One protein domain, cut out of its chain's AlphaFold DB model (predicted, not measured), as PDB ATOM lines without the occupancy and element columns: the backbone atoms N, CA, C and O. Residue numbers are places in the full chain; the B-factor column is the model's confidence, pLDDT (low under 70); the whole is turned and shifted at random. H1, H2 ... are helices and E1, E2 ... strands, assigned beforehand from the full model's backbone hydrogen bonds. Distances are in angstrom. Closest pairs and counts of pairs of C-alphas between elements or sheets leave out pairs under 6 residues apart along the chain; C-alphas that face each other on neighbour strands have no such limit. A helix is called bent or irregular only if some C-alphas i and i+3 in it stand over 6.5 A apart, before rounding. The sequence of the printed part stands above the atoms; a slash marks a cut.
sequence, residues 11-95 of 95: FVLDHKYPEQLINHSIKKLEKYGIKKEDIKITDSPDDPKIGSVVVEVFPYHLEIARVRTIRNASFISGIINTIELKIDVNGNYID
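This is residues 11 to 95 of the 95 residues of an uncharacterized protein of marine metagenome (UniProt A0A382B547). One strongly twisted sheet of five strands has a single helix, H1, over one face, and no named helix covers the other. The long, bent hairpin of E4 and E5 forms one side of the sheet, with its tip at one end of the longest axis; residues 85 to 95 fold back on themselves at the other end. The printed part has 85 residues, with one named helix and five named strands in the order E1, H1, E2, E3, E4, E5. The sheet is mixed, in the order E2, E1, E3, E4, E5, and the class is mixed, helices and strands. The whole is compact by its radius of gyration of the C-alphas, 13.2 A, yet elongated in outline, spanning 44 by 23 by 22 A.

E1 is residues 11 to 13, beginning at C-alpha 11 at (154.577, 187.134, 166.647), and is 6.2 A long. H1 is residues 19 to 31, 18.8 A from first to last C-alpha, and is not bent. E2 is residues 39 to 42, 9.6 A, and E3 is residues 53 to 57, 12.8 A. E4, residues 61 to 71, is 27.8 A long, bends by 66 degrees at residue 68 and ends at C-alpha 71 at (165.864, 191.178, 180.053). E5, residues 74 to 84, is 27.1 A long, bends by 67 degrees at residue 80 and ends at C-alpha 84 at (161.884, 186.441, 150.089).

E1 and E2 are parallel neighbours at 39 degrees, with N 12 and O 40 2.9 A apart, within hydrogen-bond range. With H1 between them along the chain they form a strand-helix-strand unit, two parallel strands joined through a helix, whose crossover is right-handed. E1 is also parallel to E3, at 20 degrees, with N 55 and O 11 at 2.8 A. E3, E4 and E5 form a meander, each strand the antiparallel neighbour of the one before. In the hairpin of E3 and E4, N 54 and O 65 are 2.8 A apart. In the hairpin of E4 and E5, N 62 and O 83 are 2.8 A apart, and N 74 and O 71 2.9 A. E2 and E5 are the edge strands, and they are apart. H1 is on the sheet, making two layers, a helix on one face of a sheet; its closest C-alphas to E3 are those of Ser 25 and Val 57, 7.4 A apart. In H1 every O i to N i+4 pair is within hydrogen-bond range.

The two C-alphas farthest apart are those of Asn 72 and Val 89, 44.7 A. Residues 86 to 87 pair antiparallel with residues 93 to 94. The printed part has no cut and no long link, and ends at residue 95, the chain's last. Mean pLDDT of the printed part is 94.8, and no printed residue is under 70.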
ATOM      1  N   PHE A  11     154.888 185.710 166.688       98.00
ATOM      2  CA  PHE A  11     154.577 187.134 166.647       98.00
ATOM      3  C   PHE A  11     154.938 187.692 165.276       98.00
ATOM      4  O   PHE A  11     156.093 187.609 164.876       98.00
ATOM      5  N   VAL A  12     153.970 188.262 164.564       98.06
ATOM      6  CA  VAL A  12     154.213 188.990 163.312       98.06
ATOM      7  C   VAL A  12     154.167 190.475 163.622       98.06
ATOM      8  O   VAL A  12     153.137 190.973 164.082       98.06
ATOM      9  N   LEU A  13     155.292 191.154 163.395       97.00
ATOM     10  CA  LEU A  13     155.428 192.570 163.691       97.00
ATOM     11  C   LEU A  13     154.723 193.410 162.630       97.00
ATOM     12  O   LEU A  13     155.082 193.375 161.452       97.00
ATOM     13  N   ASP A  14     153.716 194.164 163.061       94.19
ATOM     14  CA  ASP A  14     152.972 195.088 162.212       94.19
ATOM     15  C   ASP A  14     153.088 196.520 162.737       94.19
ATOM     16  O   ASP A  14     152.504 196.886 163.756       94.19
ATOM     17  N   HIS A  15     153.820 197.355 162.002       92.44
ATOM     18  CA  HIS A  15     153.990 198.777 162.297       92.44
ATOM     19  C   HIS A  15     153.016 199.655 161.495       92.44
ATOM     20  O   HIS A  15     153.355 200.776 161.113       92.44
ATOM     21  N   LYS A  16     151.791 199.154 161.269       92.31
ATOM     22  CA  LYS A  16     150.752 199.728 160.390       92.31
ATOM     23  C   LYS A  16     151.137 199.640 158.917       92.31
ATOM     24  O   LYS A  16     150.984 200.596 158.152       92.31
ATOM     25  N   TYR A  17     151.662 198.485 158.533       93.75
ATOM     26  CA  TYR A  17     151.990 198.191 157.150       93.75
ATOM     27  C   TYR A  17     150.725 198.070 156.287       93.75
ATOM     28  O   TYR A  17     149.629 197.837 156.804       93.75
ATOM     29  N   PRO A  18     150.846 198.209 154.952       94.31
ATOM     30  CA  PRO A  18     149.727 197.965 154.054       94.31
ATOM     31  C   PRO A  18     149.139 196.566 154.265       94.31
ATOM     32  O   PRO A  18     149.869 195.575 154.304       94.31
ATOM     33  N   GLU A  19     147.810 196.471 154.317       94.19
ATOM     34  CA  GLU A  19     147.103 195.212 154.583       94.19
ATOM     35  C   GLU A  19     147.493 194.103 153.591       94.19
ATOM     36  O   GLU A  19     147.628 192.936 153.957       94.19
ATOM     37  N   GLN A  20     147.752 194.469 152.330       93.88
ATOM     38  CA  GLN A  20     148.195 193.538 151.293       93.88
ATOM     39  C   GLN A  20     149.531 192.861 151.643       93.88
ATOM     40  O   GLN A  20     149.678 191.663 151.398       93.88
ATOM     41  N   LEU A  21     150.475 193.596 152.246       95.56
ATOM     42  CA  LEU A  21     151.768 193.061 152.675       95.56
ATOM     43  C   LEU A  21     151.586 192.097 153.850       95.56
ATOM     44  O   LEU A  21     152.089 190.976 153.795       95.56
ATOM     45  N   ILE A  22     150.819 192.475 154.875       96.62
ATOM     46  CA  ILE A  22     150.559 191.604 156.033       96.62
ATOM     47  C   ILE A  22     149.839 190.321 155.604       96.62
ATOM     48  O   ILE A  22     150.274 189.216 155.933       96.62
ATOM     49  N   ASN A  23     148.791 190.447 154.789       95.56
ATOM     50  CA  ASN A  23     148.036 189.306 154.282       95.56
ATOM     51  C   ASN A  23     148.911 188.367 153.439       95.56
ATOM     52  O   ASN A  23     148.795 187.144 153.557       95.56
ATOM     53  N   HIS A  24     149.795 188.911 152.597       96.56
ATOM     54  CA  HIS A  24     150.737 188.096 151.831       96.56
ATOM     55  C   HIS A  24     151.786 187.427 152.730       96.56
ATOM     56  O   HIS A  24     152.071 186.244 152.557       96.56
ATOM     57  N   SER A  25     152.297 188.146 153.730       97.00
ATOM     58  CA  SER A  25     153.268 187.629 154.700       97.00
ATOM     59  C   SER A  25     152.714 186.416 155.444       97.00
ATOM     60  O   SER A  25     153.355 185.369 155.470       97.00
ATOM     61  N   ILE A  26     151.482 186.505 155.954       96.94
ATOM     62  CA  ILE A  26     150.802 185.395 156.640       96.94
ATOM     63  C   ILE A  26     150.659 184.184 155.716       96.94
ATOM     64  O   ILE A  26     151.048 183.082 156.096       96.94
ATOM     65  N   LYS A  27     150.188 184.385 154.477       95.94
ATOM     66  CA  LYS A  27     150.091 183.301 153.486       95.94
ATOM     67  C   LYS A  27     151.443 182.654 153.205       95.94
ATOM     68  O   LYS A  27     151.516 181.441 153.012       95.94
ATOM     69  N   LYS A  28     152.519 183.447 153.165       95.62
ATOM     70  CA  LYS A  28     153.873 182.921 152.992       95.62
ATOM     71  C   LYS A  28     154.247 182.055 154.190       95.62
ATOM     72  O   LYS A  28     154.613 180.908 153.979       95.62
ATOM     73  N   LEU A  29     154.069 182.540 155.418       96.50
ATOM     74  CA  LEU A  29     154.354 181.783 156.644       96.50
ATOM     75  C   LEU A  29     153.577 180.457 156.726       96.50
ATOM     76  O   LEU A  29     154.159 179.443 157.115       96.50
ATOM     77  N   GLU A  30     152.316 180.421 156.275       96.12
ATOM     78  CA  GLU A  30     151.525 179.182 156.182       96.12
ATOM     79  C   GLU A  30     152.200 178.127 155.291       96.12
ATOM     80  O   GLU A  30     152.257 176.948 155.646       96.12
ATOM     81  N   LYS A  31     152.816 178.537 154.173       94.94
ATOM     82  CA  LYS A  31     153.585 177.626 153.301       94.94
ATOM     83  C   LYS A  31     154.880 177.121 153.933       94.94
ATOM     84  O   LYS A  31     155.396 176.088 153.512       94.94
ATOM     85  N   TYR A  32     155.399 177.837 154.925       95.19
ATOM     86  CA  TYR A  32     156.537 177.412 155.739       95.19
ATOM     87  C   TYR A  32     156.097 176.644 156.998       95.19
ATOM     88  O   TYR A  32     156.928 176.338 157.851       95.19
ATOM     89  N   GLY A  33     154.818 176.268 157.098       95.00
ATOM     90  CA  GLY A  33     154.298 175.389 158.145       95.00
ATOM     91  C   GLY A  33     153.810 176.098 159.406       95.00
ATOM     92  O   GLY A  33     153.460 175.413 160.363       95.00
ATOM     93  N   ILE A  34     153.753 177.435 159.424       96.81
ATOM     94  CA  ILE A  34     153.188 178.184 160.552       96.81
ATOM     95  C   ILE A  34     151.670 178.214 160.429       96.81
ATOM     96  O   ILE A  34     151.124 178.723 159.454       96.81
ATOM     97  N   LYS A  35     150.966 177.692 161.430       97.06
ATOM     98  CA  LYS A  35     149.506 177.736 161.444       97.06
ATOM     99  C   LYS A  35     149.019 179.152 161.715       97.06
ATOM    100  O   LYS A  35     149.497 179.823 162.625       97.06
ATOM    101  N   LYS A  36     147.989 179.571 160.984       95.75
ATOM    102  CA  LYS A  36     147.373 180.892 161.150       95.75
ATOM    103  C   LYS A  36     146.847 181.155 162.566       95.75
ATOM    104  O   LYS A  36     146.918 182.286 163.028       95.75
ATOM    105  N   GLU A  37     146.346 180.128 163.249       97.00
ATOM    106  CA  GLU A  37     145.856 180.215 164.635       97.00
ATOM    107  C   GLU A  37     146.957 180.508 165.667       97.00
ATOM    108  O   GLU A  37     146.669 181.065 166.722       97.00
ATOM    109  N   ASP A  38     148.214 180.194 165.341       96.81
ATOM    110  CA  ASP A  38     149.368 180.460 166.204       96.81
ATOM    111  C   ASP A  38     149.962 181.861 165.966       96.81
ATOM    112  O   ASP A  38     150.849 182.292 166.708       96.81
ATOM    113  N   ILE A  39     149.496 182.582 164.939       97.50
ATOM    114  CA  ILE A  39     150.002 183.908 164.580       97.50
ATOM    115  C   ILE A  39     149.290 184.986 165.401       97.50
ATOM    116  O   ILE A  39     148.076 185.167 165.310       97.50
ATOM    117  N   LYS A  40     150.075 185.780 166.134       97.44
ATOM    118  CA  LYS A  40     149.628 187.030 166.759       97.44
ATOM    119  C   LYS A  40     150.258 188.214 166.030       97.44
ATOM    120  O   LYS A  40     151.472 188.397 166.075       97.44
ATOM    121  N   ILE A  41     149.423 189.026 165.386       96.88
ATOM    122  CA  ILE A  41     149.838 190.295 164.775       96.88
ATOM    123  C   ILE A  41     149.901 191.354 165.874       96.88
ATOM    124  O   ILE A  41     148.950 191.505 166.643       96.88
ATOM    125  N   THR A  42     151.024 192.053 165.984       95.88
ATOM    126  CA  THR A  42     151.237 193.065 167.023       95.88
ATOM    127  C   THR A  42     152.403 193.973 166.655       95.88
ATOM    128  O   THR A  42     153.309 193.550 165.951       95.88
ATOM    129  N   ASP A  43     152.414 195.212 167.129       93.44
ATOM    130  CA  ASP A  43     153.573 196.105 167.043       93.44
ATOM    131  C   ASP A  43     154.600 195.840 168.159       93.44
ATOM    132  O   ASP A  43     155.781 196.151 168.006       93.44
ATOM    133  N   SER A  44     154.158 195.243 169.267       91.88
ATOM    134  CA  SER A  44     154.962 194.937 170.444       91.88
ATOM    135  C   SER A  44     154.525 193.598 171.051       91.88
ATOM    136  O   SER A  44     153.485 193.530 171.705       91.88
ATOM    137  N   PRO A  45     155.316 192.520 170.897       92.88
ATOM    138  CA  PRO A  45     155.023 191.228 171.510       92.88
ATOM    139  C   PRO A  45     154.813 191.328 173.027       92.88
ATOM    140  O   PRO A  45     155.742 191.644 173.770       92.88
ATOM    141  N   ASP A  46     153.604 191.011 173.494       86.69
ATOM    142  CA  ASP A  46     153.326 190.878 174.928       86.69
ATOM    143  C   ASP A  46     153.888 189.552 175.455       86.69
ATOM    144  O   ASP A  46     153.460 188.481 175.019       86.69
ATOM    145  N   ASP A  47     154.815 189.629 176.412       88.62
ATOM    146  CA  ASP A  47     155.390 188.481 177.133       88.62
ATOM    147  C   ASP A  47     155.927 187.339 176.227       88.62
ATOM    148  O   ASP A  47     155.575 186.165 176.410       88.62
ATOM    149  N   PRO A  48     156.799 187.643 175.240       92.00
ATOM    150  CA  PRO A  48     157.426 186.611 174.422       92.00
ATOM    151  C   PRO A  48     158.278 185.697 175.306       92.00
ATOM    152  O   PRO A  48     158.832 186.128 176.318       92.00
ATOM    153  N   LYS A  49     158.421 184.428 174.924       93.69
ATOM    154  CA  LYS A  49     159.238 183.452 175.655       93.69
ATOM    155  C   LYS A  49     160.551 183.205 174.927       93.69
ATOM    156  O   LYS A  49     160.663 183.413 173.721       93.69
ATOM    157  N   ILE A  50     161.566 182.735 175.653       94.81
ATOM    158  CA  ILE A  50     162.774 182.205 175.007       94.81
ATOM    159  C   ILE A  50     162.342 181.060 174.086       94.81
ATOM    160  O   ILE A  50     161.592 180.182 174.502       94.81
ATOM    161  N   GLY A  51     162.789 181.100 172.832       95.00
ATOM    162  CA  GLY A  51     162.363 180.171 171.789       95.00
ATOM    163  C   GLY A  51     161.163 180.632 170.957       95.00
ATOM    164  O   GLY A  51     160.966 180.075 169.878       95.00
ATOM    165  N   SER A  52     160.410 181.659 171.379       96.00
ATOM    166  CA  SER A  52     159.344 182.242 170.554       96.00
ATOM    167  C   SER A  52     159.896 182.731 169.217       96.00
ATOM    168  O   SER A  52     161.016 183.253 169.144       96.00
ATOM    169  N   VAL A  53     159.095 182.571 168.165       97.75
ATOM    170  CA  VAL A  53     159.402 183.102 166.836       97.75
ATOM    171  C   VAL A  53     158.802 184.495 166.711       97.75
ATOM    172  O   VAL A  53     157.636 184.715 167.038       97.75
ATOM    173  N   VAL A  54     159.621 185.425 166.239       97.75
ATOM    174  CA  VAL A  54     159.239 186.792 165.901       97.75
ATOM    175  C   VAL A  54     159.552 186.988 164.426       97.75
ATOM    176  O   VAL A  54     160.652 186.671 163.977       97.75
ATOM    177  N   VAL A  55     158.566 187.461 163.679       98.06
ATOM    178  CA  VAL A  55     158.649 187.722 162.248       98.06
ATOM    179  C   VAL A  55     158.657 189.224 162.048       98.06
ATOM    180  O   VAL A  55     157.663 189.889 162.338       98.06
ATOM    181  N   GLU A  56     159.765 189.741 161.538       97.31
ATOM    182  CA  GLU A  56     159.858 191.126 161.094       97.31
ATOM    183  C   GLU A  56     159.471 191.209 159.616       97.31
ATOM    184  O   GLU A  56     159.914 190.403 158.789       97.31
ATOM    185  N   VAL A  57     158.576 192.144 159.298       97.38
ATOM    186  CA  VAL A  57     157.980 192.273 157.968       97.38
ATOM    187  C   VAL A  57     158.658 193.412 157.217       97.38
ATOM    188  O   VAL A  57     158.528 194.577 157.587       97.38
ATOM    189  N   PHE A  58     159.315 193.082 156.107       95.50
ATOM    190  CA  PHE A  58     159.839 194.053 155.152       95.50
ATOM    191  C   PHE A  58     159.106 193.939 153.807       95.50
ATOM    192  O   PHE A  58     158.539 192.893 153.490       95.50
ATOM    193  N   PRO A  59     159.147 194.978 152.951       92.69
ATOM    194  CA  PRO A  59     158.478 194.936 151.647       92.69
ATOM    195  C   PRO A  59     158.957 193.823 150.701       92.69
ATOM    196  O   PRO A  59     158.232 193.446 149.791       92.69
ATOM    197  N   TYR A  60     160.173 193.299 150.881       94.81
ATOM    198  CA  TYR A  60     160.776 192.321 149.960       94.81
ATOM    199  C   TYR A  60     161.183 191.012 150.629       94.81
ATOM    200  O   TYR A  60     161.655 190.099 149.958       94.81
ATOM    201  N   HIS A  61     161.036 190.906 151.946       96.69
ATOM    202  CA  HIS A  61     161.362 189.692 152.678       96.69
ATOM    203  C   HIS A  61     160.728 189.698 154.070       96.69
ATOM    204  O   HIS A  61     160.295 190.730 154.575       96.69
ATOM    205  N   LEU A  62     160.708 188.528 154.694       97.62
ATOM    206  CA  LEU A  62     160.423 188.340 156.106       97.62
ATOM    207  C   LEU A  62     161.703 187.900 156.794       97.62
ATOM    208  O   LEU A  62     162.347 186.953 156.333       97.62
ATOM    209  N   GLU A  63     162.045 188.533 157.907       97.81
ATOM    210  CA  GLU A  63     163.081 188.013 158.792       97.81
ATOM    211  C   GLU A  63     162.429 187.175 159.883       97.81
ATOM    212  O   GLU A  63     161.625 187.652 160.682       97.81
ATOM    213  N   ILE A  64     162.773 185.892 159.904       97.81
ATOM    214  CA  ILE A  64     162.318 184.959 160.925       97.81
ATOM    215  C   ILE A  64     163.398 184.924 161.989       97.81
ATOM    216  O   ILE A  64     164.490 184.396 161.768       97.81
ATOM    217  N   ALA A  65     163.097 185.476 163.156       97.75
ATOM    218  CA  ALA A  65     164.005 185.515 164.283       97.75
ATOM    219  C   ALA A  65     163.466 184.679 165.442       97.75
ATOM    220  O   ALA A  65     162.261 184.548 165.651       97.75
ATOM    221  N   ARG A  66     164.376 184.108 166.232       97.38
ATOM    222  CA  ARG A  66     164.026 183.358 167.442       97.38
ATOM    223  C   ARG A  66     164.556 184.072 168.670       97.38
ATOM    224  O   ARG A  66     165.735 184.429 168.711       97.38
ATOM    225  N   VAL A  67     163.701 184.268 169.673       96.62
ATOM    226  CA  VAL A  67     164.073 184.895 170.947       96.62
ATOM    227  C   VAL A  67     165.114 184.037 171.667       96.62
ATOM    228  O   VAL A  67     164.880 182.860 171.936       96.62
ATOM    229  N   ARG A  68     166.264 184.632 171.997       96.44
ATOM    230  CA  ARG A  68     167.396 183.973 172.670       96.44
ATOM    231  C   ARG A  68     167.506 184.348 174.144       96.44
ATOM    232  O   ARG A  68     167.887 183.518 174.959       96.44
ATOM    233  N   THR A  69     167.190 185.593 174.494       96.38
ATOM    234  CA  THR A  69     167.200 186.066 175.885       96.38
ATOM    235  C   THR A  69     166.146 187.143 176.095       96.38
ATOM    236  O   THR A  69     165.816 187.881 175.173       96.38
ATOM    237  N   ILE A  70     165.660 187.258 177.330       94.38
ATOM    238  CA  ILE A  70     164.721 188.293 177.776       94.38
ATOM    239  C   ILE A  70     165.345 189.002 178.974       94.38
ATOM    240  O   ILE A  70     165.861 188.344 179.878       94.38
ATOM    241  N   ARG A  71     165.348 190.335 178.967       91.44
ATOM    242  CA  ARG A  71     165.864 191.178 180.053       91.44
ATOM    243  C   ARG A  71     165.058 192.469 180.110       91.44
ATOM    244  O   ARG A  71     164.865 193.102 179.081       91.44
ATOM    245  N   ASN A  72     164.632 192.879 181.306       87.62
ATOM    246  CA  ASN A  72     163.962 194.167 181.546       87.62
ATOM    247  C   ASN A  72     162.799 194.454 180.570       87.62
ATOM    248  O   ASN A  72     162.758 195.515 179.958       87.62
ATOM    249  N   ALA A  73     161.895 193.483 180.384       84.25
ATOM    250  CA  ALA A  73     160.766 193.547 179.439       84.25
ATOM    251  C   ALA A  73     161.138 193.713 177.947       84.25
ATOM    252  O   ALA A  73     160.260 193.870 177.110       84.25
ATOM    253  N   SER A  74     162.423 193.629 177.598       89.25
ATOM    254  CA  SER A  74     162.911 193.543 176.220       89.25
ATOM    255  C   SER A  74     163.397 192.130 175.916       89.25
ATOM    256  O   SER A  74     163.797 191.384 176.816       89.25
ATOM    257  N   PHE A  75     163.419 191.761 174.639       93.44
ATOM    258  CA  PHE A  75     163.995 190.501 174.187       93.44
ATOM    259  C   PHE A  75     165.082 190.741 173.144       93.44
ATOM    260  O   PHE A  75     165.070 191.731 172.421       93.44
ATOM    261  N   ILE A  76     166.035 189.816 173.077       94.50
ATOM    262  CA  ILE A  76     167.035 189.755 172.015       94.50
ATOM    263  C   ILE A  76     166.741 188.494 171.224       94.50
ATOM    264  O   ILE A  76     166.754 187.387 171.777       94.50
ATOM    265  N   SER A  77     166.468 188.658 169.939       96.00
ATOM    266  CA  SER A  77     166.292 187.570 168.989       96.00
ATOM    267  C   SER A  77     167.510 187.467 168.075       96.00
ATOM    268  O   SER A  77     168.341 188.370 167.993       96.00
ATOM    269  N   GLY A  78     167.665 186.318 167.426       97.31
ATOM    270  CA  GLY A  78     168.599 186.180 166.315       97.31
ATOM    271  C   GLY A  78     167.884 185.586 165.117       97.31
ATOM    272  O   GLY A  78     167.087 184.660 165.293       97.31
ATOM    273  N   ILE A  79     168.185 186.111 163.933       97.50
ATOM    274  CA  ILE A  79     167.650 185.626 162.661       97.50
ATOM    275  C   ILE A  79     168.033 184.151 162.496       97.50
ATOM    276  O   ILE A  79     169.175 183.756 162.748       97.50
ATOM    277  N   ILE A  80     167.048 183.336 162.132       96.69
ATOM    278  CA  ILE A  80     167.194 181.909 161.832       96.69
ATOM    279  C   ILE A  80     166.858 181.597 160.374       96.69
ATOM    280  O   ILE A  80     167.313 180.581 159.862       96.69
ATOM    281  N   ASN A  81     166.066 182.447 159.714       95.88
ATOM    282  CA  ASN A  81     165.718 182.304 158.308       95.88
ATOM    283  C   ASN A  81     165.288 183.658 157.722       95.88
ATOM    284  O   ASN A  81     164.785 184.514 158.450       95.88
ATOM    285  N   THR A  82     165.426 183.811 156.410       97.00
ATOM    286  CA  THR A  82     164.919 184.955 155.650       97.00
ATOM    287  C   THR A  82     164.087 184.427 154.490       97.00
ATOM    288  O   THR A  82     164.568 183.633 153.685       97.00
ATOM    289  N   ILE A  83     162.828 184.852 154.404       95.81
ATOM    290  CA  ILE A  83     161.912 184.435 153.338       95.81
ATOM    291  C   ILE A  83     161.727 185.593 152.373       95.81
ATOM    292  O   ILE A  83     161.176 186.617 152.756       95.81
ATOM    293  N   GLU A  84     162.119 185.425 151.117       95.81
ATOM    294  CA  GLU A  84     161.884 186.441 150.089       95.81
ATOM    295  C   GLU A  84     160.392 186.593 149.754       95.81
ATOM    296  O   GLU A  84     159.651 185.611 149.606       95.81
ATOM    297  N   LEU A  85     159.973 187.847 149.582       95.44
ATOM    298  CA  LEU A  85     158.685 188.234 149.022       95.44
ATOM    299  C   LEU A  85     158.912 188.771 147.610       95.44
ATOM    300  O   LEU A  85     159.839 189.540 147.362       95.44
ATOM    301  N   LYS A  86     158.054 188.373 146.674       94.31
ATOM    302  CA  LYS A  86     158.139 188.804 145.279       94.31
ATOM    303  C   LYS A  86     157.000 189.753 144.968       94.31
ATOM    304  O   LYS A  86     155.880 189.555 145.435       94.31
ATOM    305  N   ILE A  87     157.290 190.742 144.133       93.62
ATOM    306  CA  ILE A  87     156.300 191.661 143.584       93.62
ATOM    307  C   ILE A  87     156.297 191.574 142.059       93.62
ATOM    308  O   ILE A  87     157.340 191.353 141.439       93.62
ATOM    309  N   ASP A  88     155.123 191.716 141.453       94.06
ATOM    310  CA  ASP A  88     154.992 191.874 140.008       94.06
ATOM    311  C   ASP A  88     155.321 193.314 139.564       94.06
ATOM    312  O   ASP A  88     155.608 194.204 140.369       94.06
ATOM    313  N   VAL A  89     155.251 193.560 138.255       93.25
ATOM    314  CA  VAL A  89     155.499 194.884 137.655       93.25
ATOM    315  C   VAL A  89     154.508 195.968 138.099       93.25
ATOM    316  O   VAL A  89     154.782 197.151 137.916       93.25
ATOM    317  N   ASN A  90     153.366 195.580 138.669       93.56
ATOM    318  CA  ASN A  90     152.324 196.477 139.161       93.56
ATOM    319  C   ASN A  90     152.425 196.699 140.683       93.56
ATOM    320  O   ASN A  90     151.593 197.408 141.246       93.56
ATOM    321  N   GLY A  91     153.415 196.094 141.353       87.38
ATOM    322  CA  GLY A  91     153.597 196.174 142.802       87.38
ATOM    323  C   GLY A  91     152.718 195.211 143.605       87.38
ATOM    324  O   GLY A  91     152.628 195.356 144.822       87.38
ATOM    325  N   ASN A  92     152.076 194.228 142.968       93.25
ATOM    326  CA  ASN A  92     151.304 193.213 143.679       93.25
ATOM    327  C   ASN A  92     152.215 192.101 144.178       93.25
ATOM    328  O   ASN A  92     153.028 191.568 143.423       93.25
ATOM    329  N   TYR A  93     152.010 191.685 145.425       93.06
ATOM    330  CA  TYR A  93     152.697 190.524 145.969       93.06
ATOM    331  C   TYR A  93     152.272 189.226 145.272       93.06
ATOM    332  O   TYR A  93     151.080 188.924 145.167       93.06
ATOM    333  N   ILE A  94     153.263 188.444 144.845       92.62
ATOM    334  CA  ILE A  94     153.101 187.173 144.134       92.62
ATOM    335  C   ILE A  94     153.900 186.060 144.812       92.62
ATOM    336  O   ILE A  94     154.835 186.302 145.575       92.62
ATOM    337  N   ASP A  95     153.500 184.818 144.550       84.38
ATOM    338  CA  ASP A  95     154.099 183.637 145.166       84.38
ATOM    339  C   ASP A  95     155.307 183.053 144.436       84.38
ATOM    340  O   ASP A  95     155.278 182.969 143.188       84.38
TER     341      ASP A  95